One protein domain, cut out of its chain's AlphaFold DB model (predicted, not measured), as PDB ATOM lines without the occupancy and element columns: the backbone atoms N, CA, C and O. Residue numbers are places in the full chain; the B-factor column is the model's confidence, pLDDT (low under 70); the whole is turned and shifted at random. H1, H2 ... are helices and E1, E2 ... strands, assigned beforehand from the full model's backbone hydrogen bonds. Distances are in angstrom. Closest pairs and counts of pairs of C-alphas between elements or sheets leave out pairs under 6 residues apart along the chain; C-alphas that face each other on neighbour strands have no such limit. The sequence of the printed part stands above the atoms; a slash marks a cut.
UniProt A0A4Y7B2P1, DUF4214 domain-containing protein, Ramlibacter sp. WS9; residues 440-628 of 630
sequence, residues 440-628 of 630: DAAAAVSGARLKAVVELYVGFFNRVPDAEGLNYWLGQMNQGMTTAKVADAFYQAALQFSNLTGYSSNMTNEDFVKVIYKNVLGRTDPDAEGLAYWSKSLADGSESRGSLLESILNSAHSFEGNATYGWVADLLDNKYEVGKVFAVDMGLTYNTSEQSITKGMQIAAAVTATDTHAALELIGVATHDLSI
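What this domain is: This is residues 440 to 628 of the 630 residues of the protein "DUF4214 domain-containing protein" of Ramlibacter sp. WS9 (UniProt A0A4Y7B2P1). H2 is the middle of a compact cluster of mostly crossed helices, with H3, H4, H6, H8 and H9 around it. H6, H7 and H8 make one end of the longest axis, H1, H3 and E1 lie toward the other, and H9, the longest helix, spans from H8 to H3. The printed part has 189 residues with eleven named helices and one named strand, in the order H1 to H9, E1, H10, H11, and is mostly helix. It is compact, with a radius of gyration of the C-alphas of 16.1 A and spans of 50 by 38 by 32 A.

How they stand to each other: H1, residues 440 to 443, touches residues 471 to 475 of H3, residues 467 to 478; the closest C-alphas, of Ala 441 and Leu 474, are 5.9 A apart. H2, residues 447 to 461, touches H4, residues 483 to 496, at a shallow tilt of 25 degrees, the same way, closest at the C-alphas of Leu 456 and Ala 487, 6.5 A. H5, residues 498 to 501, touches no helix but is near H10, residues 593 to 606. Residues 515 to 520 of H6, residues 509 to 521, touch residues 458 to 461 of H2, closest at the C-alphas of Gly 459 and Val 520, 5.2 A. H7, residues 528 to 539, and H8, residues 545 to 557, form a helical hairpin and only just touch, with 3 pairs of C-alphas within 8 A, closest at Leu 538 and Arg 545, 7.0 A. Residues 545 to 550 of H8 touch H4, closest at the C-alphas of Ala 487 and Gly 546, 4.4 A. Residues 572 to 580 of H9, residues 566 to 585, touch H2, about perpendicular at 78 degrees, closest at the C-alphas of Val 454 and Tyr 576, 6.1 A. H3 and H9 touch only at their ends, closest at the C-alphas of Ala 467 and Ala 583, 4.1 A. E1, residues 588 to 590, pairs with no named strand. Residues 602 to 606 of H10 touch H11, residues 613 to 617, closest at the C-alphas of Ile 603 and Ala 615, 4.8 A. Every O i to N i+4 pair is within hydrogen-bond range in H2, H3, H6, H7, H10 and H11; H4 has 9 of 10, H8 8 of 9 and H9 15 of 16, while H1 and H5 are too short for such a pair.

Where its parts are: C-alpha 440, where H1 begins, is at (164.237, 126.722, 54.102). From first to last C-alpha H2 measures 21.0 A, H4 20.4 A, H10 20.0 A and H9 26.6 A. H9 begins at C-alpha 566, (135.059, 113.191, 51.253), and H11 ends at C-alpha 617, (153.241, 115.577, 33.619).

The domain as a whole: The C-alphas farthest apart, of Asp 540 and Asp 625, are 51.3 A apart. The printed part has no cut, and no link is long. Mean pLDDT of the printed part is 91.3, and no printed residue is under 70.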
ATOM      1  N   ASP A 440     163.900 126.208  52.775       93.50
ATOM      2  CA  ASP A 440     164.237 126.722  54.102       93.50
ATOM      3  C   ASP A 440     163.097 127.599  54.643       93.50
ATOM      4  O   ASP A 440     162.702 127.472  55.807       93.50
ATOM      5  N   ALA A 441     162.482 128.422  53.787       95.00
ATOM      6  CA  ALA A 441     161.302 129.206  54.148       95.00
ATOM      7  C   ALA A 441     160.104 128.319  54.535       95.00
ATOM      8  O   ALA A 441     159.400 128.607  55.509       95.00
ATOM      9  N   ALA A 442     159.884 127.217  53.814       95.69
ATOM     10  CA  ALA A 442     158.841 126.242  54.122       95.69
ATOM     11  C   ALA A 442     159.113 125.501  55.441       95.69
ATOM     12  O   ALA A 442     158.189 125.310  56.232       95.69
ATOM     13  N   ALA A 443     160.370 125.140  55.714       94.38
ATOM     14  CA  ALA A 443     160.782 124.499  56.962       94.38
ATOM     15  C   ALA A 443     160.673 125.429  58.187       94.38
ATOM     16  O   ALA A 443     160.497 124.954  59.312       94.38
ATOM     17  N   ALA A 444     160.743 126.748  57.984       94.62
ATOM     18  CA  ALA A 444     160.622 127.747  59.048       94.62
ATOM     19  C   ALA A 444     159.181 127.952  59.560       94.62
ATOM     20  O   ALA A 444     158.978 128.576  60.604       94.62
ATOM     21  N   VAL A 445     158.165 127.428  58.865       94.12
ATOM     22  CA  VAL A 445     156.760 127.496  59.293       94.12
ATOM     23  C   VAL A 445     156.194 126.105  59.594       94.12
ATOM     24  O   VAL A 445     156.760 125.080  59.234       94.12
ATOM     25  N   SER A 446     155.042 126.035  60.269       94.44
ATOM     26  CA  SER A 446     154.374 124.744  60.463       94.44
ATOM     27  C   SER A 446     153.760 124.237  59.156       94.44
ATOM     28  O   SER A 446     153.241 125.025  58.364       94.44
ATOM     29  N   GLY A 447     153.712 122.913  58.972       93.44
ATOM     30  CA  GLY A 447     153.065 122.300  57.802       93.44
ATOM     31  C   GLY A 447     151.606 122.740  57.613       93.44
ATOM     32  O   GLY A 447     151.162 122.929  56.487       93.44
ATOM     33  N   ALA A 448     150.883 123.016  58.704       92.25
ATOM     34  CA  ALA A 448     149.533 123.577  58.643       92.25
ATOM     35  C   ALA A 448     149.497 124.992  58.033       92.25
ATOM     36  O   ALA A 448     148.581 125.312  57.278       92.25
ATOM     37  N   ARG A 449     150.490 125.842  58.330       92.44
ATOM     38  CA  ARG A 449     150.595 127.184  57.734       92.44
ATOM     39  C   ARG A 449     150.993 127.113  56.267       92.44
ATOM     40  O   ARG A 449     150.393 127.820  55.465       92.44
ATOM     41  N   LEU A 450     151.941 126.239  55.921       95.88
ATOM     42  CA  LEU A 450     152.301 125.975  54.528       95.88
ATOM     43  C   LEU A 450     151.067 125.542  53.722       95.88
ATOM     44  O   LEU A 450     150.733 126.185  52.728       95.88
ATOM     45  N   LYS A 451     150.343 124.521  54.201       95.75
ATOM     46  CA  LYS A 451     149.108 124.026  53.572       95.75
ATOM     47  C   LYS A 451     148.073 125.128  53.400       95.75
ATOM     48  O   LYS A 451     147.539 125.283  52.308       95.75
ATOM     49  N   ALA A 452     147.864 125.950  54.428       93.62
ATOM     50  CA  ALA A 452     146.924 127.059  54.351       93.62
ATOM     51  C   ALA A 452     147.269 128.045  53.221       93.62
ATOM     52  O   ALA A 452     146.388 128.397  52.448       93.62
ATOM     53  N   VAL A 453     148.534 128.461  53.065       95.56
ATOM     54  CA  VAL A 453     148.922 129.396  51.986       95.56
ATOM     55  C   VAL A 453     148.745 128.768  50.606       95.56
ATOM     56  O   VAL A 453     148.198 129.411  49.711       95.56
ATOM     57  N   VAL A 454     149.161 127.514  50.425       96.62
ATOM     58  CA  VAL A 454     148.969 126.789  49.159       96.62
ATOM     59  C   VAL A 454     147.475 126.687  48.819       96.62
ATOM     60  O   VAL A 454     147.073 126.936  47.683       96.62
ATOM     61  N   GLU A 455     146.623 126.406  49.803       95.00
ATOM     62  CA  GLU A 455     145.173 126.354  49.612       95.00
ATOM     63  C   GLU A 455     144.541 127.726  49.365       95.00
ATOM     64  O   GLU A 455     143.539 127.798  48.658       95.00
ATOM     65  N   LEU A 456     145.132 128.828  49.843       94.88
ATOM     66  CA  LEU A 456     144.708 130.174  49.437       94.88
ATOM     67  C   LEU A 456     144.946 130.402  47.938       94.88
ATOM     68  O   LEU A 456     144.085 130.984  47.276       94.88
ATOM     69  N   TYR A 457     146.056 129.911  47.372       95.25
ATOM     70  CA  TYR A 457     146.286 129.974  45.920       95.25
ATOM     71  C   TYR A 457     145.233 129.175  45.145       95.25
ATOM     72  O   TYR A 457     144.689 129.660  44.148       95.25
ATOM     73  N   VAL A 458     144.893 127.981  45.633       92.62
ATOM     74  CA  VAL A 458     143.837 127.147  45.051       92.62
ATOM     75  C   VAL A 458     142.472 127.823  45.177       92.62
ATOM     76  O   VAL A 458     141.747 127.925  44.193       92.62
ATOM     77  N   GLY A 459     142.118 128.315  46.360       91.50
ATOM     78  CA  GLY A 459     140.806 128.880  46.654       91.50
ATOM     79  C   GLY A 459     140.549 130.197  45.933       91.50
ATOM     80  O   GLY A 459     139.502 130.358  45.303       91.50
ATOM     81  N   PHE A 460     141.514 131.120  45.947       91.31
ATOM     82  CA  PHE A 460     141.362 132.382  45.228       91.31
ATOM     83  C   PHE A 460     141.524 132.200  43.722       91.31
ATOM     84  O   PHE A 460     140.692 132.689  42.965       91.31
ATOM     85  N   PHE A 461     142.552 131.498  43.258       91.19
ATOM     86  CA  PHE A 461     142.956 131.581  41.851       91.19
ATOM     87  C   PHE A 461     142.772 130.281  41.066       91.19
ATOM     88  O   PHE A 461     142.969 130.286  39.854       91.19
ATOM     89  N   ASN A 462     142.427 129.174  41.734       90.94
ATOM     90  CA  ASN A 462     142.484 127.824  41.172       90.94
ATOM     91  C   ASN A 462     143.820 127.569  40.459       90.94
ATOM     92  O   ASN A 462     143.840 127.098  39.324       90.94
ATOM     93  N   ARG A 463     144.927 127.930  41.119       94.25
ATOM     94  CA  ARG A 463     146.294 127.754  40.615       94.25
ATOM     95  C   ARG A 463     147.188 127.127  41.674       94.25
ATOM     96  O   ARG A 463     146.967 127.350  42.861       94.25
ATOM     97  N   VAL A 464     148.222 126.412  41.240       96.06
ATOM     98  CA  VAL A 464     149.351 126.096  42.125       96.06
ATOM     99  C   VAL A 464     150.189 127.358  42.382       96.06
ATOM    100  O   VAL A 464     150.299 128.206  41.483       96.06
ATOM    101  N   PRO A 465     150.747 127.532  43.592       96.94
ATOM    102  CA  PRO A 465     151.721 128.590  43.835       96.94
ATOM    103  C   PRO A 465     152.940 128.434  42.924       96.94
ATOM    104  O   PRO A 465     153.268 127.331  42.507       96.94
ATOM    105  N   ASP A 466     153.610 129.544  42.652       96.25
ATOM    106  CA  ASP A 466     155.003 129.568  42.203       96.25
ATOM    107  C   ASP A 466     155.930 129.697  43.421       96.25
ATOM    108  O   ASP A 466     155.487 130.152  44.481       96.25
ATOM    109  N   ALA A 467     157.181 129.257  43.292       97.25
ATOM    110  CA  ALA A 467     158.119 129.178  44.408       97.25
ATOM    111  C   ALA A 467     158.441 130.547  45.008       97.25
ATOM    112  O   ALA A 467     158.310 130.710  46.217       97.25
ATOM    113  N   GLU A 468     158.752 131.543  44.173       96.06
ATOM    114  CA  GLU A 468     159.099 132.897  44.631       96.06
ATOM    115  C   GLU A 468     157.922 133.548  45.375       96.06
ATOM    116  O   GLU A 468     158.072 134.089  46.475       96.06
ATOM    117  N   GLY A 469     156.711 133.452  44.814       95.88
ATOM    118  CA  GLY A 469     155.503 133.955  45.456       95.88
ATOM    119  C   GLY A 469     155.210 133.249  46.778       95.88
ATOM    120  O   GLY A 469     154.893 133.908  47.769       95.88
ATOM    121  N   LEU A 470     155.331 131.920  46.824       97.31
ATOM    122  CA  LEU A 470     155.133 131.154  48.052       97.31
ATOM    123  C   LEU A 470     156.174 131.524  49.111       97.31
ATOM    124  O   LEU A 470     155.797 131.806  50.247       97.31
ATOM    125  N   ASN A 471     157.448 131.585  48.735       97.06
ATOM    126  CA  ASN A 471     158.559 131.960  49.601       97.06
ATOM    127  C   ASN A 471     158.325 133.325  50.261       97.06
ATOM    128  O   ASN A 471     158.378 133.440  51.489       97.06
ATOM    129  N   TYR A 472     157.916 134.332  49.481       96.38
ATOM    130  CA  TYR A 472     157.547 135.646  50.010       96.38
ATOM    131  C   TYR A 472     156.504 135.550  51.138       96.38
ATOM    132  O   TYR A 472     156.701 136.106  52.225       96.38
ATOM    133  N   TRP A 473     155.404 134.821  50.921       96.75
ATOM    134  CA  TRP A 473     154.348 134.690  51.929       96.75
ATOM    135  C   TRP A 473     154.800 133.914  53.163       96.75
ATOM    136  O   TRP A 473     154.437 134.288  54.282       96.75
ATOM    137  N   LEU A 474     155.612 132.872  52.987       96.62
ATOM    138  CA  LEU A 474     156.198 132.114  54.093       96.62
ATOM    139  C   LEU A 474     157.128 133.002  54.935       96.62
ATOM    140  O   LEU A 474     157.045 132.984  56.165       96.62
ATOM    141  N   GLY A 475     157.914 133.869  54.295       95.31
ATOM    142  CA  GLY A 475     158.723 134.889  54.961       95.31
ATOM    143  C   GLY A 475     157.882 135.874  55.781       95.31
ATOM    144  O   GLY A 475     158.155 136.089  56.964       95.31
ATOM    145  N   GLN A 476     156.799 136.418  55.207       95.25
ATOM    146  CA  GLN A 476     155.861 137.291  55.936       95.25
ATOM    147  C   GLN A 476     155.232 136.574  57.139       95.25
ATOM    148  O   GLN A 476     155.058 137.142  58.222       95.25
ATOM    149  N   MET A 477     154.908 135.295  56.970       93.12
ATOM    150  CA  MET A 477     154.369 134.453  58.026       93.12
ATOM    151  C   MET A 477     155.373 134.203  59.153       93.12
ATOM    152  O   MET A 477     154.983 134.229  60.328       93.12
ATOM    153  N   ASN A 478     156.646 133.994  58.827       90.75
ATOM    154  CA  ASN A 478     157.721 133.862  59.809       90.75
ATOM    155  C   ASN A 478     157.912 135.161  60.620       90.75
ATOM    156  O   ASN A 478     158.205 135.121  61.811       90.75
ATOM    157  N   GLN A 479     157.609 136.316  60.021       92.75
ATOM    158  CA  GLN A 479     157.583 137.627  60.688       92.75
ATOM    159  C   GLN A 479     156.283 137.913  61.473       92.75
ATOM    160  O   GLN A 479     156.086 139.014  61.986       92.75
ATOM    161  N   GLY A 480     155.382 136.931  61.599       91.69
ATOM    162  CA  GLY A 480     154.169 137.024  62.417       91.69
ATOM    163  C   GLY A 480     152.894 137.423  61.668       91.69
ATOM    164  O   GLY A 480     151.855 137.612  62.307       91.69
ATOM    165  N   MET A 481     152.916 137.528  60.332       92.56
ATOM    166  CA  MET A 481     151.691 137.736  59.555       92.56
ATOM    167  C   MET A 481     150.748 136.527  59.685       92.56
ATOM    168  O   MET A 481     151.157 135.372  59.543       92.56
ATOM    169  N   THR A 482     149.470 136.788  59.968       89.81
ATOM    170  CA  THR A 482     148.436 135.748  60.080       89.81
ATOM    171  C   THR A 482     147.934 135.322  58.703       89.81
ATOM    172  O   THR A 482     147.942 136.122  57.768       89.81
ATOM    173  N   THR A 483     147.430 134.091  58.588       87.44
ATOM    174  CA  THR A 483     146.813 133.579  57.352       87.44
ATOM    175  C   THR A 483     145.696 134.494  56.849       87.44
ATOM    176  O   THR A 483     145.709 134.856  55.680       87.44
ATOM    177  N   ALA A 484     144.854 135.017  57.748       84.62
ATOM    178  CA  ALA A 484     143.779 135.935  57.371       84.62
ATOM    179  C   ALA A 484     144.289 137.205  56.663       84.62
ATOM    180  O   ALA A 484     143.710 137.641  55.670       84.62
ATOM    181  N   LYS A 485     145.415 137.775  57.120       88.88
ATOM    182  CA  LYS A 485     146.027 138.942  56.463       88.88
ATOM    183  C   LYS A 485     146.615 138.592  55.098       88.88
ATOM    184  O   LYS A 485     146.538 139.408  54.183       88.88
ATOM    185  N   VAL A 486     147.182 137.393  54.959       92.06
ATOM    186  CA  VAL A 486     147.642 136.877  53.662       92.06
ATOM    187  C   VAL A 486     146.450 136.713  52.715       92.06
ATOM    188  O   VAL A 486     146.497 137.196  51.589       92.06
ATOM    189  N   ALA A 487     145.343 136.134  53.183       90.56
ATOM    190  CA  ALA A 487     144.121 135.962  52.403       90.56
ATOM    191  C   ALA A 487     143.521 137.305  51.936       90.56
ATOM    192  O   ALA A 487     143.131 137.443  50.775       90.56
ATOM    193  N   ASP A 488     143.514 138.328  52.796       87.31
ATOM    194  CA  ASP A 488     143.097 139.682  52.412       87.31
ATOM    195  C   ASP A 488     144.009 140.279  51.327       87.31
ATOM    196  O   ASP A 488     143.522 140.891  50.372       87.31
ATOM    197  N   ALA A 489     145.324 140.074  51.433       90.94
ATOM    198  CA  ALA A 489     146.283 140.534  50.433       90.94
ATOM    199  C   ALA A 489     146.122 139.803  49.087       90.94
ATOM    200  O   ALA A 489     146.196 140.437  48.033       90.94
ATOM    201  N   PHE A 490     145.817 138.501  49.104       90.69
ATOM    202  CA  PHE A 490     145.513 137.722  47.898       90.69
ATOM    203  C   PHE A 490     144.313 138.291  47.155       90.69
ATOM    204  O   PHE A 490     144.360 138.437  45.936       90.69
ATOM    205  N   TYR A 491     143.254 138.665  47.876       87.25
ATOM    206  CA  TYR A 491     142.094 139.291  47.257       87.25
ATOM    207  C   TYR A 491     142.457 140.620  46.571       87.25
ATOM    208  O   TYR A 491     142.011 140.879  45.452       87.25
ATOM    209  N   GLN A 492     143.309 141.445  47.189       87.25
ATOM    210  CA  GLN A 492     143.787 142.680  46.554       87.25
ATOM    211  C   GLN A 492     144.624 142.399  45.300       87.25
ATOM    212  O   GLN A 492     144.433 143.057  44.278       87.25
ATOM    213  N   ALA A 493     145.500 141.392  45.341       86.25
ATOM    214  CA  ALA A 493     146.265 140.959  44.171       86.25
ATOM    215  C   ALA A 493     145.348 140.425  43.055       86.25
ATOM    216  O   ALA A 493     145.559 140.721  41.879       86.25
ATOM    217  N   ALA A 494     144.278 139.711  43.413       85.19
ATOM    218  CA  ALA A 494     143.295 139.185  42.471       85.19
ATOM    219  C   ALA A 494     142.682 140.283  41.593       85.19
ATOM    220  O   ALA A 494     142.504 140.083  40.391       85.19
ATOM    221  N   LEU A 495     142.401 141.445  42.190       86.81
ATOM    222  CA  LEU A 495     141.819 142.599  41.507       86.81
ATOM    223  C   LEU A 495     142.753 143.222  40.466       86.81
ATOM    224  O   LEU A 495     142.266 143.782  39.486       86.81
ATOM    225  N   GLN A 496     144.071 143.116  40.648       85.38
ATOM    226  CA  GLN A 496     145.048 143.646  39.689       85.38
ATOM    227  C   GLN A 496     145.103 142.821  38.397       85.38
ATOM    228  O   GLN A 496     145.388 143.360  37.331       85.38
ATOM    229  N   PHE A 497     144.761 141.533  38.477       82.00
ATOM    230  CA  PHE A 497     144.747 140.600  37.348       82.00
ATOM    231  C   PHE A 497     143.324 140.160  36.983       82.00
ATOM    232  O   PHE A 497     143.104 139.006  36.619       82.00
ATOM    233  N   SER A 498     142.353 141.076  37.056       84.62
ATOM    234  CA  SER A 498     140.916 140.794  36.889       84.62
ATOM    235  C   SER A 498     140.570 139.952  35.655       84.62
ATOM    236  O   SER A 498     139.703 139.085  35.719       84.62
ATOM    237  N   ASN A 499     141.266 140.179  34.535       81.88
ATOM    238  CA  ASN A 499     141.041 139.455  33.277       81.88
ATOM    239  C   ASN A 499     141.457 137.978  33.343       81.88
ATOM    240  O   ASN A 499     140.899 137.161  32.617       81.88
ATOM    241  N   LEU A 500     142.436 137.648  34.185       76.69
ATOM    242  CA  LEU A 500     142.959 136.290  34.345       76.69
ATOM    243  C   LEU A 500     142.289 135.566  35.517       76.69
ATOM    244  O   LEU A 500     142.013 134.373  35.433       76.69
ATOM    245  N   THR A 501     142.015 136.287  36.604       79.31
ATOM    246  CA  THR A 501     141.511 135.717  37.860       79.31
ATOM    247  C   THR A 501     139.983 135.722  37.948       79.31
ATOM    248  O   THR A 501     139.410 134.975  38.737       79.31
ATOM    249  N   GLY A 502     139.307 136.559  37.155       82.81
ATOM    250  CA  GLY A 502     137.852 136.723  37.168       82.81
ATOM    251  C   GLY A 502     137.318 137.618  38.292       82.81
ATOM    252  O   GLY A 502     136.106 137.817  38.378       82.81
ATOM    253  N   TYR A 503     138.183 138.186  39.140       87.81
ATOM    254  CA  TYR A 503     137.772 139.100  40.209       87.81
ATOM    255  C   TYR A 503     137.592 140.520  39.691       87.81
ATOM    256  O   TYR A 503     138.354 140.997  38.858       87.81
ATOM    257  N   SER A 504     136.605 141.237  40.225       86.81
ATOM    258  CA  SER A 504     136.434 142.663  39.945       86.81
ATOM    259  C   SER A 504     136.008 143.415  41.197       86.81
ATOM    260  O   SER A 504     135.362 142.859  42.084       86.81
ATOM    261  N   SER A 505     136.331 144.705  41.261       86.38
ATOM    262  CA  SER A 505     135.926 145.569  42.375       86.38
ATOM    263  C   SER A 505     134.404 145.720  42.484       86.38
ATOM    264  O   SER A 505     133.898 145.992  43.570       86.38
ATOM    265  N   ASN A 506     133.681 145.487  41.386       87.81
ATOM    266  CA  ASN A 506     132.221 145.553  41.307       87.81
ATOM    267  C   ASN A 506     131.535 144.196  41.557       87.81
ATOM    268  O   ASN A 506     130.316 144.100  41.437       87.81
ATOM    269  N   MET A 507     132.299 143.144  41.865       90.12
ATOM    270  CA  MET A 507     131.771 141.803  42.110       90.12
ATOM    271  C   MET A 507     130.876 141.788  43.355       90.12
ATOM    272  O   MET A 507     131.282 142.254  44.427       90.12
ATOM    273  N   THR A 508     129.674 141.224  43.222       93.31
ATOM    274  CA  THR A 508     128.745 141.060  44.349       93.31
ATOM    275  C   THR A 508     129.260 140.015  45.344       93.31
ATOM    276  O   THR A 508     130.127 139.200  45.018       93.31
ATOM    277  N   ASN A 509     128.727 140.007  46.572       93.00
ATOM    278  CA  ASN A 509     129.048 138.953  47.544       93.00
ATOM    279  C   ASN A 509     128.678 137.563  47.003       93.00
ATOM    280  O   ASN A 509     129.450 136.625  47.168       93.00
ATOM    281  N   GLU A 510     127.549 137.447  46.300       92.19
ATOM    282  CA  GLU A 510     127.122 136.186  45.691       92.19
ATOM    283  C   GLU A 510     128.085 135.718  44.596       92.19
ATOM    284  O   GLU A 510     128.445 134.542  44.552       92.19
ATOM    285  N   ASP A 511     128.527 136.624  43.722       91.31
ATOM    286  CA  ASP A 511     129.471 136.286  42.653       91.31
ATOM    287  C   ASP A 511     130.827 135.866  43.222       91.31
ATOM    288  O   ASP A 511     131.419 134.897  42.749       91.31
ATOM    289  N   PHE A 512     131.284 136.529  44.288       91.69
ATOM    290  CA  PHE A 512     132.493 136.133  45.005       91.69
ATOM    291  C   PHE A 512     132.365 134.722  45.593       91.69
ATOM    292  O   PHE A 512     133.230 133.879  45.357       91.69
ATOM    293  N   VAL A 513     131.264 134.425  46.293       92.12
ATOM    294  CA  VAL A 513     131.015 133.091  46.866       92.12
ATOM    295  C   VAL A 513     130.983 132.018  45.775       92.12
ATOM    296  O   VAL A 513     131.567 130.953  45.964       92.12
ATOM    297  N   LYS A 514     130.376 132.290  44.612       91.00
ATOM    298  CA  LYS A 514     130.365 131.356  43.470       91.00
ATOM    299  C   LYS A 514     131.769 131.051  42.947       91.00
ATOM    300  O   LYS A 514     132.055 129.894  42.647       91.00
ATOM    301  N   VAL A 515     132.652 132.051  42.861       89.81
ATOM    302  CA  VAL A 515     134.054 131.833  42.461       89.81
ATOM    303  C   VAL A 515     134.765 130.923  43.464       89.81
ATOM    304  O   VAL A 515     135.368 129.929  43.061       89.81
ATOM    305  N   ILE A 516     134.630 131.196  44.765       91.12
ATOM    306  CA  ILE A 516     135.245 130.370  45.813       91.12
ATOM    307  C   ILE A 516     134.694 128.939  45.798       91.12
ATOM    308  O   ILE A 516     135.464 127.982  45.835       91.12
ATOM    309  N   TYR A 517     133.378 128.763  45.666       90.19
ATOM    310  CA  TYR A 517     132.751 127.440  45.572       90.19
ATOM    311  C   TYR A 517     133.248 126.642  44.367       90.19
ATOM    312  O   TYR A 517     133.524 125.447  44.488       90.19
ATOM    313  N   LYS A 518     133.402 127.295  43.214       88.56
ATOM    314  CA  LYS A 518     133.951 126.655  42.020       88.56
ATOM    315  C   LYS A 518     135.380 126.175  42.260       88.56
ATOM    316  O   LYS A 518     135.703 125.044  41.907       88.56
ATOM    317  N   ASN A 519     136.211 127.015  42.865       88.25
ATOM    318  CA  ASN A 519     137.632 126.741  43.048       88.25
ATOM    319  C   ASN A 519     137.903 125.690  44.138       88.25
ATOM    320  O   ASN A 519     138.715 124.786  43.932       88.25
ATOM    321  N   VAL A 520     137.205 125.798  45.274       87.94
ATOM    322  CA  VAL A 520     137.408 124.953  46.461       87.94
ATOM    323  C   VAL A 520     136.589 123.667  46.390       87.94
ATOM    324  O   VAL A 520     137.107 122.591  46.664       87.94
ATOM    325  N   LEU A 521     135.311 123.753  46.008       84.75
ATOM    326  CA  LEU A 521     134.380 122.618  46.070       84.75
ATOM    327  C   LEU A 521     134.165 121.940  44.713       84.75
ATOM    328  O   LEU A 521     133.425 120.960  44.638       84.75
ATOM    329  N   GLY A 522     134.731 122.479  43.627       77.69
ATOM    330  CA  GLY A 522     134.508 121.978  42.268       77.69
ATOM    331  C   GLY A 522     133.060 122.133  41.782       77.69
ATOM    332  O   GLY A 522     132.655 121.462  40.834       77.69
ATOM    333  N   ARG A 523     132.254 122.984  42.433       77.19
ATOM    334  CA  ARG A 523     130.826 123.188  42.127       77.19
ATOM    335  C   ARG A 523     130.621 124.538  41.458       77.19
ATOM    336  O   ARG A 523     130.956 125.564  42.036       77.19
ATOM    337  N   THR A 524     130.036 124.551  40.263       70.56
ATOM    338  CA  THR A 524     129.709 125.804  39.561       70.56
ATOM    339  C   THR A 524     128.555 126.567  40.200       70.56
ATOM    340  O   THR A 524     128.541 127.789  40.111       70.56
ATOM    341  N   ASP A 525     127.643 125.867  40.882       77.25
ATOM    342  CA  ASP A 525     126.484 126.463  41.541       77.25
ATOM    343  C   ASP A 525     126.419 126.016  43.013       77.25
ATOM    344  O   ASP A 525     126.200 124.829  43.290       77.25
ATOM    345  N   PRO A 526     126.639 126.935  43.973       81.56
ATOM    346  CA  PRO A 526     126.364 126.701  45.388       81.56
ATOM    347  C   PRO A 526     124.898 126.311  45.612       81.56
ATOM    348  O   PRO A 526     124.009 126.790  44.904       81.56
ATOM    349  N   ASP A 527     124.616 125.501  46.634       85.38
ATOM    350  CA  ASP A 527     123.237 125.326  47.085       85.38
ATOM    351  C   ASP A 527     122.676 126.659  47.617       85.38
ATOM    352  O   ASP A 527     123.411 127.521  48.106       85.38
ATOM    353  N   ALA A 528     121.360 126.847  47.489       88.56
ATOM    354  CA  ALA A 528     120.720 128.125  47.800       88.56
ATOM    355  C   ALA A 528     120.896 128.539  49.272       88.56
ATOM    356  O   ALA A 528     120.992 129.732  49.566       88.56
ATOM    357  N   GLU A 529     120.959 127.568  50.188       89.19
ATOM    358  CA  GLU A 529     121.144 127.816  51.619       89.19
ATOM    359  C   GLU A 529     122.578 128.270  51.919       89.19
ATOM    360  O   GLU A 529     122.769 129.299  52.571       89.19
ATOM    361  N   GLY A 530     123.580 127.577  51.377       89.44
ATOM    362  CA  GLY A 530     124.991 127.938  51.483       89.44
ATOM    363  C   GLY A 530     125.296 129.305  50.871       89.44
ATOM    364  O   GLY A 530     125.929 130.138  51.520       89.44
ATOM    365  N   LEU A 531     124.789 129.593  49.664       92.06
ATOM    366  CA  LEU A 531     124.977 130.900  49.021       92.06
ATOM    367  C   LEU A 531     124.416 132.039  49.876       92.06
ATOM    368  O   LEU A 531     125.081 133.063  50.049       92.06
ATOM    369  N   ALA A 532     123.209 131.856  50.418       93.06
ATOM    370  CA  ALA A 532     122.562 132.846  51.268       93.06
ATOM    371  C   ALA A 532     123.316 133.041  52.590       93.06
ATOM    372  O   ALA A 532     123.488 134.181  53.026       93.06
ATOM    373  N   TYR A 533     123.793 131.954  53.205       94.00
ATOM    374  CA  TYR A 533     124.579 131.997  54.437       94.00
ATOM    375  C   TYR A 533     125.868 132.807  54.248       94.00
ATOM    376  O   TYR A 533     126.049 133.832  54.902       94.00
ATOM    377  N   TRP A 534     126.716 132.419  53.293       94.06
ATOM    378  CA  TRP A 534     128.017 133.058  53.074       94.06
ATOM    379  C   TRP A 534     127.904 134.505  52.591       94.06
ATOM    380  O   TRP A 534     128.640 135.379  53.052       94.06
ATOM    381  N   SER A 535     126.949 134.789  51.699       94.50
ATOM    382  CA  SER A 535     126.734 136.154  51.200       94.50
ATOM    383  C   SER A 535     126.261 137.096  52.306       94.50
ATOM    384  O   SER A 535     126.635 138.274  52.309       94.50
ATOM    385  N   LYS A 536     125.464 136.582  53.256       95.12
ATOM    386  CA  LYS A 536     125.040 137.324  54.443       95.12
ATOM    387  C   LYS A 536     126.214 137.591  55.382       95.12
ATOM    388  O   LYS A 536     126.341 138.734  55.808       95.12
ATOM    389  N   SER A 537     127.078 136.607  55.630       94.94
ATOM    390  CA  SER A 537     128.246 136.784  56.507       94.94
ATOM    391  C   SER A 537     129.209 137.868  56.007       94.94
ATOM    392  O   SER A 537     129.777 138.625  56.789       94.94
ATOM    393  N   LEU A 538     129.349 138.006  54.683       93.25
ATOM    394  CA  LEU A 538     130.081 139.127  54.083       93.25
ATOM    395  C   LEU A 538     129.340 140.465  54.224       93.25
ATOM    396  O   LEU A 538     129.966 141.511  54.373       93.25
ATOM    397  N   ALA A 539     128.009 140.460  54.118       94.50
ATOM    398  CA  ALA A 539     127.199 141.677  54.156       94.50
ATOM    399  C   ALA A 539     127.075 142.270  55.569       94.50
ATOM    400  O   ALA A 539     127.025 143.490  55.712       94.50
ATOM    401  N   ASP A 540     127.014 141.424  56.600       94.94
ATOM    402  CA  ASP A 540     126.959 141.845  58.003       94.94
ATOM    403  C   ASP A 540     128.344 142.039  58.646       94.94
ATOM    404  O   ASP A 540     128.432 142.519  59.777       94.94
ATOM    405  N   GLY A 541     129.417 141.736  57.904       90.69
ATOM    406  CA  GLY A 541     130.804 141.928  58.326       90.69
ATOM    407  C   GLY A 541     131.296 140.897  59.341       90.69
ATOM    408  O   GLY A 541     132.350 141.108  59.941       90.69
ATOM    409  N   SER A 542     130.551 139.806  59.556       91.81
ATOM    410  CA  SER A 542     131.011 138.682  60.380       91.81
ATOM    411  C   SER A 542     132.163 137.912  59.734       91.81
ATOM    412  O   SER A 542     132.993 137.359  60.450       91.81
ATOM    413  N   GLU A 543     132.248 137.933  58.404       91.00
ATOM    414  CA  GLU A 543     133.371 137.414  57.632       91.00
ATOM    415  C   GLU A 543     133.935 138.500  56.706       91.00
ATOM    416  O   GLU A 543     133.207 139.262  56.065       91.00
ATOM    417  N   SER A 544     135.259 138.541  56.593       89.44
ATOM    418  CA  SER A 544     135.956 139.182  55.477       89.44
ATOM    419  C   SER A 544     135.992 138.240  54.269       89.44
ATOM    420  O   SER A 544     135.715 137.046  54.382       89.44
ATOM    421  N   ARG A 545     136.388 138.744  53.094       87.88
ATOM    422  CA  ARG A 545     136.615 137.876  51.924       87.88
ATOM    423  C   ARG A 545     137.718 136.843  52.178       87.88
ATOM    424  O   ARG A 545     137.588 135.718  51.703       87.88
ATOM    425  N   GLY A 546     138.762 137.204  52.931       85.19
ATOM    426  CA  GLY A 546     139.826 136.284  53.323       85.19
ATOM    427  C   GLY A 546     139.354 135.223  54.318       85.19
ATOM    428  O   GLY A 546     139.490 134.030  54.059       85.19
ATOM    429  N   SER A 547     138.736 135.646  55.422       87.06
ATOM    430  CA  SER A 547     138.273 134.728  56.473       87.06
ATOM    431  C   SER A 547     137.126 133.816  56.018       87.06
ATOM    432  O   SER A 547     137.092 132.652  56.406       87.06
ATOM    433  N   LEU A 548     136.268 134.266  55.090       91.38
ATOM    434  CA  LEU A 548     135.269 133.405  54.453       91.38
ATOM    435  C   LEU A 548     135.913 132.224  53.720       91.38
ATOM    436  O   LEU A 548     135.431 131.100  53.844       91.38
ATOM    437  N   LEU A 549     136.980 132.463  52.948       90.56
ATOM    438  CA  LEU A 549     137.673 131.385  52.241       90.56
ATOM    439  C   LEU A 549     138.276 130.385  53.233       90.56
ATOM    440  O   LEU A 549     138.109 129.180  53.048       90.56
ATOM    441  N   GLU A 550     138.919 130.865  54.301       88.56
ATOM    442  CA  GLU A 550     139.443 129.998  55.364       88.56
ATOM    443  C   GLU A 550     138.333 129.147  56.000       88.56
ATOM    444  O   GLU A 550     138.488 127.934  56.153       88.56
ATOM    445  N   SER A 551     137.187 129.751  56.322       91.44
ATOM    446  CA  SER A 551     136.018 129.054  56.870       91.44
ATOM    447  C   SER A 551     135.479 127.979  55.914       91.44
ATOM    448  O   SER A 551     135.162 126.871  56.356       91.44
ATOM    449  N   ILE A 552     135.419 128.256  54.605       91.75
ATOM    450  CA  ILE A 552     134.998 127.272  53.593       91.75
ATOM    451  C   ILE A 552     136.013 126.129  53.470       91.75
ATOM    452  O   ILE A 552     135.598 124.971  53.439       91.75
ATOM    453  N   LEU A 553     137.317 126.421  53.435       92.19
ATOM    454  CA  LEU A 553     138.376 125.402  53.381       92.19
ATOM    455  C   LEU A 553     138.320 124.477  54.602       92.19
ATOM    456  O   LEU A 553     138.273 123.257  54.458       92.19
ATOM    457  N   ASN A 554     138.216 125.046  55.804       91.31
ATOM    458  CA  ASN A 554     138.077 124.276  57.043       91.31
ATOM    459  C   ASN A 554     136.820 123.396  57.035       91.31
ATOM    460  O   ASN A 554     136.853 122.244  57.472       91.31
ATOM    461  N   SER A 555     135.704 123.922  56.518       91.38
ATOM    462  CA  SER A 555     134.479 123.141  56.364       91.38
ATOM    463  C   SER A 555     134.668 121.992  55.375       91.38
ATOM    464  O   SER A 555     134.255 120.878  55.687       91.38
ATOM    465  N   ALA A 556     135.318 122.223  54.232       91.25
ATOM    466  CA  ALA A 556     135.581 121.197  53.226       91.25
ATOM    467  C   ALA A 556     136.421 120.038  53.790       91.25
ATOM    468  O   ALA A 556     136.035 118.881  53.637       91.25
ATOM    469  N   HIS A 557     137.492 120.344  54.528       91.88
ATOM    470  CA  HIS A 557     138.348 119.339  55.174       91.88
ATOM    471  C   HIS A 557     137.627 118.515  56.242       91.88
ATOM    472  O   HIS A 557     137.919 117.340  56.422       91.88
ATOM    473  N   SER A 558     136.613 119.074  56.912       92.56
ATOM    474  CA  SER A 558     135.830 118.319  57.905       92.56
ATOM    475  C   SER A 558     135.027 117.143  57.321       92.56
ATOM    476  O   SER A 558     134.528 116.308  58.079       92.56
ATOM    477  N   PHE A 559     134.896 117.063  55.991       90.00
ATOM    478  CA  PHE A 559     134.240 115.957  55.293       90.00
ATOM    479  C   PHE A 559     135.187 114.804  54.935       90.00
ATOM    480  O   PHE A 559     134.730 113.859  54.293       90.00
ATOM    481  N   GLU A 560     136.459 114.830  55.336       91.00
ATOM    482  CA  GLU A 560     137.402 113.730  55.095       91.00
ATOM    483  C   GLU A 560     136.807 112.365  55.509       91.00
ATOM    484  O   GLU A 560     136.161 112.217  56.551       91.00
ATOM    485  N   GLY A 561     136.940 111.358  54.637       89.44
ATOM    486  CA  GLY A 561     136.359 110.023  54.838       89.44
ATOM    487  C   GLY A 561     134.828 109.931  54.707       89.44
ATOM    488  O   GLY A 561     134.261 108.841  54.836       89.44
ATOM    489  N   ASN A 562     134.121 111.031  54.426       94.25
ATOM    490  CA  ASN A 562     132.680 111.013  54.180       94.25
ATOM    491  C   ASN A 562     132.354 110.355  52.828       94.25
ATOM    492  O   ASN A 562     132.845 110.773  51.785       94.25
ATOM    493  N   ALA A 563     131.425 109.395  52.816       89.50
ATOM    494  CA  ALA A 563     131.072 108.643  51.606       89.50
ATOM    495  C   ALA A 563     130.471 109.488  50.459       89.50
ATOM    496  O   ALA A 563     130.465 109.046  49.315       89.50
ATOM    497  N   THR A 564     129.918 110.668  50.755       86.19
ATOM    498  CA  THR A 564     129.271 111.551  49.766       86.19
ATOM    499  C   THR A 564     130.148 112.746  49.393       86.19
ATOM    500  O   THR A 564     130.154 113.167  48.237       86.19
ATOM    501  N   TYR A 565     130.884 113.303  50.358       86.75
ATOM    502  CA  TYR A 565     131.603 114.573  50.198       86.75
ATOM    503  C   TYR A 565     133.110 114.499  50.475       86.75
ATOM    504  O   TYR A 565     133.793 115.488  50.237       86.75
ATOM    505  N   GLY A 566     133.638 113.351  50.917       89.50
ATOM    506  CA  GLY A 566     135.059 113.191  51.253       89.50
ATOM    507  C   GLY A 566     136.002 113.431  50.081       89.50
ATOM    508  O   GLY A 566     137.083 113.969  50.281       89.50
ATOM    509  N   TRP A 567     135.529 113.204  48.852       91.31
ATOM    510  CA  TRP A 567     136.287 113.495  47.634       91.31
ATOM    511  C   TRP A 567     136.735 114.963  47.518       91.31
ATOM    512  O   TRP A 567     137.690 115.248  46.801       91.31
ATOM    513  N   VAL A 568     136.045 115.910  48.171       91.25
ATOM    514  CA  VAL A 568     136.440 117.328  48.160       91.25
ATOM    515  C   VAL A 568     137.707 117.536  48.986       91.25
ATOM    516  O   VAL A 568     138.600 118.246  48.534       91.25
ATOM    517  N   ALA A 569     137.796 116.901  50.159       92.62
ATOM    518  CA  ALA A 569     139.007 116.917  50.975       92.62
ATOM    519  C   ALA A 569     140.162 116.256  50.205       92.62
ATOM    520  O   ALA A 569     141.198 116.889  50.019       92.62
ATOM    521  N   ASP A 570     139.919 115.079  49.610       93.69
ATOM    522  CA  ASP A 570     140.912 114.368  48.790       93.69
ATOM    523  C   ASP A 570     141.413 115.225  47.605       93.69
ATOM    524  O   ASP A 570     142.602 115.248  47.287       93.69
ATOM    525  N   LEU A 571     140.520 115.975  46.944       93.69
ATOM    526  CA  LEU A 571     140.890 116.894  45.862       93.69
ATOM    527  C   LEU A 571     141.779 118.042  46.357       93.69
ATOM    528  O   LEU A 571     142.736 118.404  45.672       93.69
ATOM    529  N   LEU A 572     141.443 118.652  47.496       94.75
ATOM    530  CA  LEU A 572     142.224 119.749  48.068       94.75
ATOM    531  C   LEU A 572     143.603 119.268  48.515       94.75
ATOM    532  O   LEU A 572     144.590 119.934  48.209       94.75
ATOM    533  N   ASP A 573     143.678 118.094  49.137       94.75
ATOM    534  CA  ASP A 573     144.940 117.466  49.520       94.75
ATOM    535  C   ASP A 573     145.799 117.160  48.293       94.75
ATOM    536  O   ASP A 573     146.963 117.552  48.246       94.75
ATOM    537  N   ASN A 574     145.222 116.597  47.229       96.31
ATOM    538  CA  ASN A 574     145.949 116.369  45.980       96.31
ATOM    539  C   ASN A 574     146.439 117.677  45.331       96.31
ATOM    540  O   ASN A 574     147.550 117.727  44.800       96.31
ATOM    541  N   LYS A 575     145.640 118.754  45.364       95.94
ATOM    542  CA  LYS A 575     146.063 120.068  44.845       95.94
ATOM    543  C   LYS A 575     147.175 120.676  45.694       95.94
ATOM    544  O   LYS A 575     148.088 121.286  45.137       95.94
ATOM    545  N   TYR A 576     147.103 120.506  47.012       96.75
ATOM    546  CA  TYR A 576     148.167 120.890  47.928       96.75
ATOM    547  C   TYR A 576     149.460 120.136  47.609       96.75
ATOM    548  O   TYR A 576     150.487 120.782  47.426       96.75
ATOM    549  N   GLU A 577     149.410 118.810  47.461       96.19
ATOM    550  CA  GLU A 577     150.593 117.996  47.162       96.19
ATOM    551  C   GLU A 577     151.238 118.397  45.832       96.19
ATOM    552  O   GLU A 577     152.443 118.622  45.775       96.19
ATOM    553  N   VAL A 578     150.455 118.593  44.765       96.69
ATOM    554  CA  VAL A 578     150.999 119.062  43.476       96.69
ATOM    555  C   VAL A 578     151.586 120.472  43.592       96.69
ATOM    556  O   VAL A 578     152.658 120.738  43.046       96.69
ATOM    557  N   GLY A 579     150.922 121.374  44.319       96.94
ATOM    558  CA  GLY A 579     151.428 122.726  44.559       96.94
ATOM    559  C   GLY A 579     152.724 122.741  45.366       96.94
ATOM    560  O   GLY A 579     153.634 123.500  45.044       96.94
ATOM    561  N   LYS A 580     152.836 121.866  46.369       95.94
ATOM    562  CA  LYS A 580     154.054 121.663  47.154       95.94
ATOM    563  C   LYS A 580     155.179 121.091  46.293       95.94
ATOM    564  O   LYS A 580     156.285 121.616  46.361       95.94
ATOM    565  N   VAL A 581     154.906 120.092  45.451       94.88
ATOM    566  CA  VAL A 581     155.917 119.531  44.541       94.88
ATOM    567  C   VAL A 581     156.469 120.610  43.611       94.88
ATOM    568  O   VAL A 581     157.680 120.772  43.513       94.88
ATOM    569  N   PHE A 582     155.591 121.382  42.966       96.06
ATOM    570  CA  PHE A 582     156.000 122.425  42.027       96.06
ATOM    571  C   PHE A 582     156.775 123.562  42.712       96.06
ATOM    572  O   PHE A 582     157.869 123.914  42.276       96.06
ATOM    573  N   ALA A 583     156.222 124.134  43.784       96.69
ATOM    574  CA  ALA A 583     156.744 125.365  44.374       96.69
ATOM    575  C   ALA A 583     157.807 125.138  45.455       96.69
ATOM    576  O   ALA A 583     158.687 125.969  45.607       96.69
ATOM    577  N   VAL A 584     157.725 124.054  46.230       95.75
ATOM    578  CA  VAL A 584     158.633 123.801  47.363       95.75
ATOM    579  C   VAL A 584     159.668 122.753  46.989       95.75
ATOM    580  O   VAL A 584     160.864 123.018  47.053       95.75
ATOM    581  N   ASP A 585     159.223 121.564  46.580       93.25
ATOM    582  CA  ASP A 585     160.140 120.441  46.380       93.25
ATOM    583  C   ASP A 585     161.051 120.698  45.161       93.25
ATOM    584  O   ASP A 585     162.253 120.458  45.239       93.25
ATOM    585  N   MET A 586     160.510 121.261  44.072       93.94
ATOM    586  CA  MET A 586     161.276 121.642  42.874       93.94
ATOM    587  C   MET A 586     161.711 123.116  42.830       93.94
ATOM    588  O   MET A 586     162.542 123.470  41.997       93.94
ATOM    589  N   GLY A 587     161.129 123.986  43.660       96.12
ATOM    590  CA  GLY A 587     161.450 125.417  43.683       96.12
ATOM    591  C   GLY A 587     161.078 126.201  42.420       96.12
ATOM    592  O   GLY A 587     161.704 127.216  42.135       96.12
ATOM    593  N   LEU A 588     160.078 125.776  41.644       97.25
ATOM    594  CA  LEU A 588     159.824 126.341  40.316       97.25
ATOM    595  C   LEU A 588     159.014 127.641  40.312       97.25
ATOM    596  O   LEU A 588     157.947 127.759  40.922       97.25
ATOM    597  N   THR A 589     159.466 128.570  39.473       97.25
ATOM    598  CA  THR A 589     158.764 129.804  39.109       97.25
ATOM    599  C   THR A 589     158.847 130.010  37.599       97.25
ATOM    600  O   THR A 589     159.916 129.878  37.006       97.25
ATOM    601  N   TYR A 590     157.735 130.352  36.938       95.75
ATOM    602  CA  TYR A 590     157.789 130.765  35.531       95.75
ATOM    603  C   TYR A 590     158.327 132.189  35.409       95.75
ATOM    604  O   TYR A 590     157.972 133.072  36.184       95.75
ATOM    605  N   ASN A 591     159.117 132.431  34.362       93.69
ATOM    606  CA  ASN A 591     159.830 133.693  34.150       93.69
ATOM    607  C   ASN A 591     158.923 134.926  33.949       93.69
ATOM    608  O   ASN A 591     159.420 136.051  33.908       93.69
ATOM    609  N   THR A 592     157.606 134.739  33.795       92.44
ATOM    610  CA  THR A 592     156.626 135.828  33.694       92.44
ATOM    611  C   THR A 592     155.393 135.549  34.551       92.44
ATOM    612  O   THR A 592     154.917 134.415  34.634       92.44
ATOM    613  N   SER A 593     154.802 136.600  35.129       89.62
ATOM    614  CA  SER A 593     153.590 136.469  35.951       89.62
ATOM    615  C   SER A 593     152.400 135.900  35.172       89.62
ATOM    616  O   SER A 593     151.612 135.138  35.725       89.62
ATOM    617  N   GLU A 594     152.274 136.223  33.879       90.44
ATOM    618  CA  GLU A 594     151.225 135.667  33.016       90.44
ATOM    619  C   GLU A 594     151.374 134.147  32.862       90.44
ATOM    620  O   GLU A 594     150.386 133.416  32.982       90.44
ATOM    621  N   GLN A 595     152.599 133.652  32.662       92.69
ATOM    622  CA  GLN A 595     152.865 132.214  32.632       92.69
ATOM    623  C   GLN A 595     152.614 131.579  34.000       92.69
ATOM    624  O   GLN A 595     151.897 130.583  34.052       92.69
ATOM    625  N   SER A 596     153.088 132.174  35.102       92.81
ATOM    626  CA  SER A 596     152.838 131.656  36.458       92.81
ATOM    627  C   SER A 596     151.346 131.509  36.761       92.81
ATOM    628  O   SER A 596     150.920 130.503  37.327       92.81
ATOM    629  N   ILE A 597     150.521 132.466  36.326       90.38
ATOM    630  CA  ILE A 597     149.066 132.387  36.481       90.38
ATOM    631  C   ILE A 597     148.482 131.313  35.557       90.38
ATOM    632  O   ILE A 597     147.840 130.375  36.024       90.38
ATOM    633  N   THR A 598     148.699 131.423  34.246       92.38
ATOM    634  CA  THR A 598     148.022 130.566  33.259       92.38
ATOM    635  C   THR A 598     148.458 129.104  33.346       92.38
ATOM    636  O   THR A 598     147.608 128.212  33.324       92.38
ATOM    637  N   LYS A 599     149.758 128.833  33.499       94.88
ATOM    638  CA  LYS A 599     150.300 127.479  33.677       94.88
ATOM    639  C   LYS A 599     149.970 126.917  35.050       94.88
ATOM    640  O   LYS A 599     149.536 125.771  35.133       94.88
ATOM    641  N   GLY A 600     150.052 127.734  36.101       95.31
ATOM    642  CA  GLY A 600     149.641 127.320  37.441       95.31
ATOM    643  C   GLY A 600     148.171 126.885  37.496       95.31
ATOM    644  O   GLY A 600     147.840 125.896  38.153       95.31
ATOM    645  N   MET A 601     147.287 127.574  36.766       94.06
ATOM    646  CA  MET A 601     145.877 127.188  36.627       94.06
ATOM    647  C   MET A 601     145.691 125.901  35.819       94.06
ATOM    648  O   MET A 601     144.842 125.083  36.169       94.06
ATOM    649  N   GLN A 602     146.473 125.699  34.752       95.56
ATOM    650  CA  GLN A 602     146.440 124.461  33.960       95.56
ATOM    651  C   GLN A 602     146.829 123.243  34.807       95.56
ATOM    652  O   GLN A 602     146.122 122.238  34.774       95.56
ATOM    653  N   ILE A 603     147.894 123.361  35.605       96.50
ATOM    654  CA  ILE A 603     148.344 122.308  36.524       96.50
ATOM    655  C   ILE A 603     147.247 122.009  37.552       96.50
ATOM    656  O   ILE A 603     146.810 120.868  37.671       96.50
ATOM    657  N   ALA A 604     146.729 123.032  38.242       95.06
ATOM    658  CA  ALA A 604     145.694 122.848  39.261       95.06
ATOM    659  C   ALA A 604     144.383 122.259  38.706       95.06
ATOM    660  O   ALA A 604     143.691 121.526  39.413       95.06
ATOM    661  N   ALA A 605     144.028 122.568  37.456       93.88
ATOM    662  CA  ALA A 605     142.838 122.034  36.795       93.88
ATOM    663  C   ALA A 605     142.975 120.560  36.372       93.88
ATOM    664  O   ALA A 605     141.957 119.894  36.195       93.88
ATOM    665  N   ALA A 606     144.200 120.055  36.208       96.00
ATOM    666  CA  ALA A 606     144.463 118.655  35.874       96.00
ATOM    667  C   ALA A 606     144.422 117.723  37.101       96.00
ATOM    668  O   ALA A 606     144.413 116.504  36.940       96.00
ATOM    669  N   VAL A 607     144.381 118.278  38.316       96.25
ATOM    670  CA  VAL A 607     144.287 117.508  39.561       96.25
ATOM    671  C   VAL A 607     142.858 117.018  39.788       96.25
ATOM    672  O   VAL A 607     141.899 117.786  39.686       96.25
ATOM    673  N   THR A 608     142.713 115.747  40.162       95.06
ATOM    674  CA  THR A 608     141.431 115.142  40.549       95.06
ATOM    675  C   THR A 608     141.485 114.613  41.982       95.06
ATOM    676  O   THR A 608     142.554 114.515  42.576       95.06
ATOM    677  N   ALA A 609     140.337 114.227  42.548       93.38
ATOM    678  CA  ALA A 609     140.276 113.623  43.884       93.38
ATOM    679  C   ALA A 609     141.019 112.276  43.986       93.38
ATOM    680  O   ALA A 609     141.345 111.831  45.078       93.38
ATOM    681  N   THR A 610     141.292 111.614  42.859       94.94
ATOM    682  CA  THR A 610     141.876 110.262  42.834       94.94
ATOM    683  C   THR A 610     143.216 110.179  42.110       94.94
ATOM    684  O   THR A 610     143.801 109.102  42.071       94.94
ATOM    685  N   ASP A 611     143.673 111.265  41.480       95.62
ATOM    686  CA  ASP A 611     144.863 111.257  40.629       95.62
ATOM    687  C   ASP A 611     145.502 112.650  40.503       95.62
ATOM    688  O   ASP A 611     144.808 113.660  40.338       95.62
ATOM    689  N   THR A 612     146.835 112.666  40.530       96.62
ATOM    690  CA  THR A 612     147.712 113.832  40.345       96.62
ATOM    691  C   THR A 612     148.615 113.703  39.114       96.62
ATOM    692  O   THR A 612     149.293 114.665  38.755       96.62
ATOM    693  N   HIS A 613     148.630 112.549  38.437       94.69
ATOM    694  CA  HIS A 613     149.628 112.218  37.422       94.69
ATOM    695  C   HIS A 613     149.637 113.200  36.248       94.69
ATOM    696  O   HIS A 613     150.684 113.755  35.924       94.69
ATOM    697  N   ALA A 614     148.466 113.503  35.682       95.50
ATOM    698  CA  ALA A 614     148.347 114.454  34.575       95.50
ATOM    699  C   ALA A 614     148.844 115.864  34.944       95.50
ATOM    700  O   ALA A 614     149.411 116.564  34.107       95.50
ATOM    701  N   ALA A 615     148.656 116.288  36.198       95.75
ATOM    702  CA  ALA A 615     149.136 117.584  36.668       95.75
ATOM    703  C   ALA A 615     150.667 117.612  36.794       95.75
ATOM    704  O   ALA A 615     151.291 118.600  36.413       95.75
ATOM    705  N   LEU A 616     151.272 116.521  37.273       93.56
ATOM    706  CA  LEU A 616     152.726 116.377  37.366       93.56
ATOM    707  C   LEU A 616     153.384 116.288  35.980       93.56
ATOM    708  O   LEU A 616     154.433 116.892  35.767       93.56
ATOM    709  N   GLU A 617     152.757 115.615  35.010       93.31
ATOM    710  CA  GLU A 617     153.241 115.577  33.619       93.31
ATOM    711  C   GLU A 617     153.274 116.971  32.970       93.31
ATOM    712  O   GLU A 617     154.190 117.272  32.204       93.31
ATOM    713  N   LEU A 618     152.319 117.852  33.301       94.31
ATOM    714  CA  LEU A 618     152.268 119.225  32.779       94.31
ATOM    715  C   LEU A 618     153.424 120.117  33.256       94.31
ATOM    716  O   LEU A 618     153.694 121.128  32.604       94.31
ATOM    717  N   ILE A 619     154.096 119.768  34.361       91.25
ATOM    718  CA  ILE A 619     155.272 120.505  34.851       91.25
ATOM    719  C   ILE A 619     156.420 120.388  33.840       91.25
ATOM    720  O   ILE A 619     157.131 121.361  33.602       91.25
ATOM    721  N   GLY A 620     156.570 119.220  33.203       86.69
ATOM    722  CA  GLY A 620     157.574 118.995  32.160       86.69
ATOM    723  C   GLY A 620     159.016 118.889  32.665       86.69
ATOM    724  O   GLY A 620     159.938 118.916  31.853       86.69
ATOM    725  N   VAL A 621     159.218 118.746  33.980       84.50
ATOM    726  CA  VAL A 621     160.535 118.591  34.618       84.50
ATOM    727  C   VAL A 621     160.533 117.336  35.481       84.50
ATOM    728  O   VAL A 621     159.587 117.089  36.230       84.50
ATOM    729  N   ALA A 622     161.579 116.515  35.372       80.75
ATOM    730  CA  ALA A 622     161.676 115.308  36.177       80.75
ATOM    731  C   ALA A 622     162.142 115.649  37.601       80.75
ATOM    732  O   ALA A 622     163.165 116.296  37.792       80.75
ATOM    733  N   THR A 623     161.421 115.165  38.614       74.06
ATOM    734  CA  THR A 623     161.721 115.435  40.035       74.06
ATOM    735  C   THR A 623     163.133 115.033  40.454       74.06
ATOM    736  O   THR A 623     163.751 115.724  41.248       74.06
ATOM    737  N   HIS A 624     163.667 113.933  39.915       77.31
ATOM    738  CA  HIS A 624     165.017 113.457  40.243       77.31
ATOM    739  C   HIS A 624     166.139 114.335  39.673       77.31
ATOM    740  O   HIS A 624     167.297 114.148  40.043       77.31
ATOM    741  N   ASP A 625     165.805 115.264  38.777       83.12
ATOM    742  CA  ASP A 625     166.756 116.214  38.210       83.12
ATOM    743  C   ASP A 625     166.850 117.506  39.026       83.12
ATOM    744  O   ASP A 625     167.745 118.306  38.778       83.12
ATOM    745  N   LEU A 626     165.958 117.702  40.002       86.38
ATOM    746  CA  LEU A 626     165.930 118.859  40.891       86.38
ATOM    747  C   LEU A 626     165.976 118.387  42.344       86.38
ATOM    748  O   LEU A 626     164.951 118.174  42.986       86.38
ATOM    749  N   SER A 627     167.189 118.225  42.863       83.06
ATOM    750  CA  SER A 627     167.453 117.879  44.258       83.06
ATOM    751  C   SER A 627     168.102 119.062  44.974       83.06
ATOM    752  O   SER A 627     169.280 119.018  45.326       83.06
ATOM    753  N   ILE A 628     167.331 120.132  45.183       81.00
ATOM    754  CA  ILE A 628     167.794 121.371  45.842       81.00
ATOM    755  C   ILE A 628     167.744 121.304  47.386       81.00
ATOM    756  O   ILE A 628     168.181 122.233  48.063       81.00
TER     757      ILE A 628